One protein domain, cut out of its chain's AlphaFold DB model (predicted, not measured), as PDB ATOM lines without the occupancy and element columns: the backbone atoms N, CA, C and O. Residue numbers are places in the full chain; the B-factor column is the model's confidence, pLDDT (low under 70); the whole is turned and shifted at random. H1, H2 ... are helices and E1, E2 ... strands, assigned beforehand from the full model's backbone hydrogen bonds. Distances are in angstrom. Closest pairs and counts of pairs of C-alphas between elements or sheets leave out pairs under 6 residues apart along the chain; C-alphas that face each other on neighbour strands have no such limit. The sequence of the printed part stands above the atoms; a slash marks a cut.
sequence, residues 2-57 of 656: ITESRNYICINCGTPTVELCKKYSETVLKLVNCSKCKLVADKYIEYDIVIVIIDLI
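This is residues 2 to 57 of the 656 residues of an uncharacterized protein of Photinus pyralis (UniProt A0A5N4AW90). There is little regular structure: a small strand hairpin, E1 and E2, has the looped stretches 8 to 17 and 32 to 41 gathered at one end, while H1 lies away from it after a long link. Residues 2 to 7 and H1 lie toward opposite ends of the longest axis. The printed part has 56 residues, mixed in class with 15 in named elements, in the order E1, E2, H1; the sheet E1 - E2 is antiparallel. It is only just loose, close to compact, with a radius of gyration of the C-alphas of 12.4 A and spans of 37 by 28 by 23 A.

E1 is residues 21 to 23, 6.4 A long, from C-alpha 21 at (621.519, 376.608, 461.690). E2 is residues 29 to 31, 6.7 A. H1 is residues 49 to 57, 12.3 A, ending with C-alpha 57 at (641.915, 365.069, 471.877).

E1 and E2 form an antiparallel hairpin at 156 degrees, with N 22 and O 30 within hydrogen-bond range at 2.8 A. C-alphas 21 and 31 face each other at 4.3 A. E1 and H1 are apart. In H1 every O i to N i+4 pair is within hydrogen-bond range. Residues 8 to 9 pair with 16 to 17, antiparallel.

The C-alphas farthest apart, of Ile 2 and Ile 57, are 38.1 A apart. The printed part has no cut. The link from E2 to H1, 17 residues, is long. Residues 2 to 7 and 25 to 28 have pLDDT under 70.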
ATOM      1  N   ILE A   2     613.936 392.201 472.198       25.89
ATOM      2  CA  ILE A   2     615.231 392.211 471.512       25.89
ATOM      3  C   ILE A   2     616.031 391.004 472.011       25.89
ATOM      4  O   ILE A   2     616.422 390.962 473.173       25.89
ATOM      5  N   THR A   3     616.218 389.994 471.163       31.12
ATOM      6  CA  THR A   3     617.121 388.875 471.446       31.12
ATOM      7  C   THR A   3     618.544 389.416 471.473       31.12
ATOM      8  O   THR A   3     619.019 389.920 470.455       31.12
ATOM      9  N   GLU A   4     619.216 389.331 472.621       34.75
ATOM     10  CA  GLU A   4     620.652 389.581 472.722       34.75
ATOM     11  C   GLU A   4     621.378 388.813 471.608       34.75
ATOM     12  O   GLU A   4     621.291 387.587 471.504       34.75
ATOM     13  N   SER A   5     622.053 389.549 470.727       40.97
ATOM     14  CA  SER A   5     622.767 389.003 469.580       40.97
ATOM     15  C   SER A   5     623.943 388.150 470.060       40.97
ATOM     16  O   SER A   5     625.034 388.661 470.331       40.97
ATOM     17  N   ARG A   6     623.733 386.837 470.182       56.69
ATOM     18  CA  ARG A   6     624.820 385.877 470.384       56.69
ATOM     19  C   ARG A   6     625.718 385.883 469.147       56.69
ATOM     20  O   ARG A   6     625.293 385.530 468.054       56.69
ATOM     21  N   ASN A   7     626.970 386.291 469.329       67.38
ATOM     22  CA  ASN A   7     627.979 386.295 468.274       67.38
ATOM     23  C   ASN A   7     628.603 384.902 468.132       67.38
ATOM     24  O   ASN A   7     629.629 384.615 468.752       67.38
ATOM     25  N   TYR A   8     627.995 384.046 467.311       81.19
ATOM     26  CA  TYR A   8     628.611 382.788 466.892       81.19
ATOM     27  C   TYR A   8     629.812 383.045 465.973       81.19
ATOM     28  O   TYR A   8     629.940 384.123 465.385       81.19
ATOM     29  N   ILE A   9     630.696 382.059 465.816       83.62
ATOM     30  CA  ILE A   9     631.814 382.137 464.868       83.62
ATOM     31  C   ILE A   9     631.877 380.908 463.968       83.62
ATOM     32  O   ILE A   9     631.546 379.796 464.365       83.62
ATOM     33  N   CYS A  10     632.410 381.076 462.763       82.75
ATOM     34  CA  CYS A  10     632.743 379.935 461.922       82.75
ATOM     35  C   CYS A  10     633.940 379.156 462.498       82.75
ATOM     36  O   CYS A  10     635.021 379.727 462.678       82.75
ATOM     37  N   ILE A  11     633.794 377.842 462.687       85.12
ATOM     38  CA  ILE A  11     634.858 376.965 463.210       85.12
ATOM     39  C   ILE A  11     636.084 376.914 462.285       85.12
ATOM     40  O   ILE A  11     637.206 376.755 462.756       85.12
ATOM     41  N   ASN A  12     635.900 377.132 460.979       80.44
ATOM     42  CA  ASN A  12     636.973 377.052 459.985       80.44
ATOM     43  C   ASN A  12     637.806 378.344 459.917       80.44
ATOM     44  O   ASN A  12     639.033 378.312 460.001       80.44
ATOM     45  N   CYS A  13     637.154 379.506 459.796       77.56
ATOM     46  CA  CYS A  13     637.842 380.781 459.536       77.56
ATOM     47  C   CYS A  13     637.745 381.823 460.665       77.56
ATOM     48  O   CYS A  13     638.379 382.871 460.566       77.56
ATOM     49  N   GLY A  14     636.956 381.570 461.717       72.62
ATOM     50  CA  GLY A  14     636.784 382.479 462.858       72.62
ATOM     51  C   GLY A  14     636.008 383.767 462.556       72.62
ATOM     52  O   GLY A  14     636.018 384.687 463.372       72.62
ATOM     53  N   THR A  15     635.359 383.861 461.390       78.25
ATOM     54  CA  THR A  15     634.500 385.004 461.031       78.25
ATOM     55  C   THR A  15     633.199 384.931 461.839       78.25
ATOM     56  O   THR A  15     632.643 383.832 461.922       78.25
ATOM     57  N   PRO A  16     632.710 386.042 462.423       78.31
ATOM     58  CA  PRO A  16     631.444 386.047 463.147       78.31
ATOM     59  C   PRO A  16     630.278 385.686 462.222       78.31
ATOM     60  O   PRO A  16     630.227 386.111 461.066       78.31
ATOM     61  N   THR A  17     629.351 384.890 462.737       77.38
ATOM     62  CA  THR A  17     628.160 384.398 462.045       77.38
ATOM     63  C   THR A  17     626.933 384.694 462.896       77.38
ATOM     64  O   THR A  17     626.954 384.468 464.101       77.38
ATOM     65  N   VAL A  18     625.869 385.196 462.272       76.31
ATOM     66  CA  VAL A  18     624.634 385.583 462.979       76.31
ATOM     67  C   VAL A  18     623.875 384.354 463.489       76.31
ATOM     68  O   VAL A  18     623.344 384.357 464.591       76.31
ATOM     69  N   GLU A  19     623.873 383.277 462.706       78.81
ATOM     70  CA  GLU A  19     623.171 382.025 462.987       78.81
ATOM     71  C   GLU A  19     623.990 380.846 462.442       78.81
ATOM     72  O   GLU A  19     624.657 380.969 461.410       78.81
ATOM     73  N   LEU A  20     623.969 379.708 463.144       79.56
ATOM     74  CA  LEU A  20     624.700 378.497 462.739       79.56
ATOM     75  C   LEU A  20     623.807 377.466 462.034       79.56
ATOM     76  O   LEU A  20     624.285 376.706 461.191       79.56
ATOM     77  N   CYS A  21     622.509 377.462 462.337       79.25
ATOM     78  CA  CYS A  21     621.519 376.608 461.690       79.25
ATOM     79  C   CYS A  21     620.207 377.370 461.463       79.25
ATOM     80  O   CYS A  21     619.810 378.201 462.278       79.25
ATOM     81  N   LYS A  22     619.532 377.065 460.353       75.44
ATOM     82  CA  LYS A  22     618.164 377.504 460.063       75.44
ATOM     83  C   LYS A  22     617.210 376.355 460.352       75.44
ATOM     84  O   LYS A  22     617.353 375.273 459.778       75.44
ATOM     85  N   LYS A  23     616.234 376.597 461.224       70.88
ATOM     86  CA  LYS A  23     615.164 375.645 461.527       70.88
ATOM     87  C   LYS A  23     614.011 375.861 460.547       70.88
ATOM     88  O   LYS A  23     613.414 376.932 460.545       70.88
ATOM     89  N   TYR A  24     613.724 374.863 459.710       70.38
ATOM     90  CA  TYR A  24     612.594 374.902 458.769       70.38
ATOM     91  C   TYR A  24     611.352 374.199 459.343       70.38
ATOM     92  O   TYR A  24     610.233 374.591 459.030       70.38
ATOM     93  N   SER A  25     611.537 373.193 460.204       50.72
ATOM     94  CA  SER A  25     610.479 372.495 460.953       50.72
ATOM     95  C   SER A  25     611.045 371.900 462.255       50.72
ATOM     96  O   SER A  25     612.235 372.046 462.537       50.72
ATOM     97  N   GLU A  26     610.228 371.230 463.077       54.38
ATOM     98  CA  GLU A  26     610.703 370.563 464.306       54.38
ATOM     99  C   GLU A  26     611.721 369.440 464.054       54.38
ATOM    100  O   GLU A  26     612.544 369.171 464.924       54.38
ATOM    101  N   THR A  27     611.726 368.853 462.854       52.84
ATOM    102  CA  THR A  27     612.581 367.716 462.475       52.84
ATOM    103  C   THR A  27     613.639 368.051 461.421       52.84
ATOM    104  O   THR A  27     614.522 367.234 461.173       52.84
ATOM    105  N   VAL A  28     613.580 369.236 460.797       61.16
ATOM    106  CA  VAL A  28     614.501 369.638 459.719       61.16
ATOM    107  C   VAL A  28     615.294 370.879 460.122       61.16
ATOM    108  O   VAL A  28     614.799 372.014 460.095       61.16
ATOM    109  N   LEU A  29     616.563 370.643 460.450       75.12
ATOM    110  CA  LEU A  29     617.592 371.653 460.684       75.12
ATOM    111  C   LEU A  29     618.538 371.679 459.478       75.12
ATOM    112  O   LEU A  29     618.918 370.633 458.962       75.12
ATOM    113  N   LYS A  30     618.913 372.874 459.009       77.44
ATOM    114  CA  LYS A  30     619.907 373.040 457.938       77.44
ATOM    115  C   LYS A  30     621.047 373.928 458.413       77.44
ATOM    116  O   LYS A  30     620.813 375.070 458.810       77.44
ATOM    117  N   LEU A  31     622.276 373.429 458.323       82.00
ATOM    118  CA  LEU A  31     623.475 374.188 458.674       82.00
ATOM    119  C   LEU A  31     623.725 375.345 457.694       82.00
ATOM    120  O   LEU A  31     623.460 375.240 456.493       82.00
ATOM    121  N   VAL A  32     624.227 376.464 458.217       80.81
ATOM    122  CA  VAL A  32     624.515 377.681 457.443       80.81
ATOM    123  C   VAL A  32     625.958 377.661 456.943       80.81
ATOM    124  O   VAL A  32     626.877 377.276 457.663       80.81
ATOM    125  N   ASN A  33     626.185 378.111 455.709       82.44
ATOM    126  CA  ASN A  33     627.529 378.271 455.157       82.44
ATOM    127  C   ASN A  33     628.109 379.637 455.547       82.44
ATOM    128  O   ASN A  33     627.420 380.656 455.523       82.44
ATOM    129  N   CYS A  34     629.399 379.675 455.872       81.38
ATOM    130  CA  CYS A  34     630.087 380.914 456.206       81.38
ATOM    131  C   CYS A  34     630.205 381.834 454.979       81.38
ATOM    132  O   CYS A  34     630.655 381.406 453.917       81.38
ATOM    133  N   SER A  35     629.906 383.124 455.147       75.88
ATOM    134  CA  SER A  35     630.012 384.143 454.090       75.88
ATOM    135  C   SER A  35     631.430 384.307 453.531       75.88
ATOM    136  O   SER A  35     631.592 384.639 452.358       75.88
ATOM    137  N   LYS A  36     632.462 384.047 454.348       76.31
ATOM    138  CA  LYS A  36     633.869 384.224 453.968       76.31
ATOM    139  C   LYS A  36     634.496 382.972 453.358       76.31
ATOM    140  O   LYS A  36     635.042 383.042 452.265       76.31
ATOM    141  N   CYS A  37     634.460 381.836 454.061       77.44
ATOM    142  CA  CYS A  37     635.114 380.609 453.588       77.44
ATOM    143  C   CYS A  37     634.198 379.682 452.780       77.44
ATOM    144  O   CYS A  37     634.680 378.671 452.283       77.44
ATOM    145  N   LYS A  38     632.898 379.989 452.666       76.44
ATOM    146  CA  LYS A  38     631.857 379.201 451.971       76.44
ATOM    147  C   LYS A  38     631.648 377.758 452.455       76.44
ATOM    148  O   LYS A  38     630.685 377.119 452.034       76.44
ATOM    149  N   LEU A  39     632.481 377.265 453.368       76.56
ATOM    150  CA  LEU A  39     632.300 376.009 454.090       76.56
ATOM    151  C   LEU A  39     631.173 376.131 455.124       76.56
ATOM    152  O   LEU A  39     630.814 377.237 455.538       76.56
ATOM    153  N   VAL A  40     630.645 374.990 455.567       82.00
ATOM    154  CA  VAL A  40     629.676 374.919 456.672       82.00
ATOM    155  C   VAL A  40     630.249 375.634 457.903       82.00
ATOM    156  O   VAL A  40     631.410 375.425 458.267       82.00
ATOM    157  N   ALA A  41     629.464 376.534 458.499       81.06
ATOM    158  CA  ALA A  41     629.918 377.423 459.563       81.06
ATOM    159  C   ALA A  41     630.317 376.651 460.824       81.06
ATOM    160  O   ALA A  41     631.362 376.956 461.399       81.06
ATOM    161  N   ASP A  42     629.530 375.641 461.197       84.81
ATOM    162  CA  ASP A  42     629.830 374.712 462.281       84.81
ATOM    163  C   ASP A  42     629.192 373.337 462.015       84.81
ATOM    164  O   ASP A  42     627.971 373.226 461.955       84.81
ATOM    165  N   LYS A  43     630.018 372.298 461.827       83.94
ATOM    166  CA  LYS A  43     629.560 370.913 461.598       83.94
ATOM    167  C   LYS A  43     629.216 370.175 462.896       83.94
ATOM    168  O   LYS A  43     628.474 369.204 462.864       83.94
ATOM    169  N   TYR A  44     629.759 370.618 464.032       85.12
ATOM    170  CA  TYR A  44     629.690 369.877 465.292       85.12
ATOM    171  C   TYR A  44     628.343 370.007 466.005       85.12
ATOM    172  O   TYR A  44     628.099 369.296 466.969       85.12
ATOM    173  N   ILE A  45     627.447 370.863 465.510       82.62
ATOM    174  CA  ILE A  45     626.074 370.998 466.017       82.62
ATOM    175  C   ILE A  45     625.260 369.714 465.810       82.62
ATOM    176  O   ILE A  45     624.401 369.402 466.627       82.62
ATOM    177  N   GLU A  46     625.520 368.972 464.730       82.00
ATOM    178  CA  GLU A  46     624.834 367.704 464.436       82.00
ATOM    179  C   GLU A  46     625.551 366.490 465.039       82.00
ATOM    180  O   GLU A  46     625.013 365.385 465.033       82.00
ATOM    181  N   TYR A  47     626.789 366.667 465.506       81.69
ATOM    182  CA  TYR A  47     627.620 365.558 465.957       81.69
ATOM    183  C   TYR A  47     627.371 365.271 467.431       81.69
ATOM    184  O   TYR A  47     627.176 366.174 468.243       81.69
ATOM    185  N   ASP A  48     627.443 363.989 467.785       80.31
ATOM    186  CA  ASP A  48     627.465 363.576 469.182       80.31
ATOM    187  C   ASP A  48     628.706 364.162 469.883       80.31
ATOM    188  O   ASP A  48     629.801 364.213 469.308       80.31
ATOM    189  N   ILE A  49     628.545 364.582 471.141       79.31
ATOM    190  CA  ILE A  49     629.607 365.153 471.976       79.31
ATOM    191  C   ILE A  49     630.842 364.245 472.055       79.31
ATOM    192  O   ILE A  49     631.960 364.746 472.157       79.31
ATOM    193  N   VAL A  50     630.676 362.921 471.940       80.31
ATOM    194  CA  VAL A  50     631.798 361.968 471.916       80.31
ATOM    195  C   VAL A  50     632.731 362.230 470.730       80.31
ATOM    196  O   VAL A  50     633.950 362.205 470.891       80.31
ATOM    197  N   ILE A  51     632.185 362.539 469.552       83.19
ATOM    198  CA  ILE A  51     632.979 362.835 468.350       83.19
ATOM    199  C   ILE A  51     633.711 364.168 468.522       83.19
ATOM    200  O   ILE A  51     634.892 364.274 468.196       83.19
ATOM    201  N   VAL A  52     633.037 365.166 469.102       84.06
ATOM    202  CA  VAL A  52     633.647 366.465 469.427       84.06
ATOM    203  C   VAL A  52     634.828 366.286 470.387       84.06
ATOM    204  O   VAL A  52     635.869 366.911 470.202       84.06
ATOM    205  N   ILE A  53     634.695 365.408 471.388       81.06
ATOM    206  CA  ILE A  53     635.758 365.085 472.350       81.06
ATOM    207  C   ILE A  53     636.948 364.402 471.669       81.06
ATOM    208  O   ILE A  53     638.090 364.729 471.984       81.06
ATOM    209  N   ILE A  54     636.716 363.478 470.734       82.69
ATOM    210  CA  ILE A  54     637.805 362.830 469.990       82.69
ATOM    211  C   ILE A  54     638.582 363.872 469.184       82.69
ATOM    212  O   ILE A  54     639.804 363.938 469.292       82.69
ATOM    213  N   ASP A  55     637.890 364.729 468.435       83.25
ATOM    214  CA  ASP A  55     638.539 365.786 467.654       83.25
ATOM    215  C   ASP A  55     639.258 366.808 468.556       83.25
ATOM    216  O   ASP A  55     640.317 367.326 468.194       83.25
ATOM    217  N   LEU A  56     638.745 367.040 469.767       80.31
ATOM    218  CA  LEU A  56     639.414 367.834 470.795       80.31
ATOM    219  C   LEU A  56     640.716 367.172 471.284       80.31
ATOM    220  O   LEU A  56     641.731 367.857 471.399       80.31
ATOM    221  N   ILE A  57     640.713 365.854 471.525       80.88
ATOM    222  CA  ILE A  57     641.915 365.069 471.877       80.88
ATOM    223  C   ILE A  57     642.920 365.040 470.713       80.88
ATOM    224  O   ILE A  57     644.131 365.003 470.907       80.88
TER     225      ILE A  57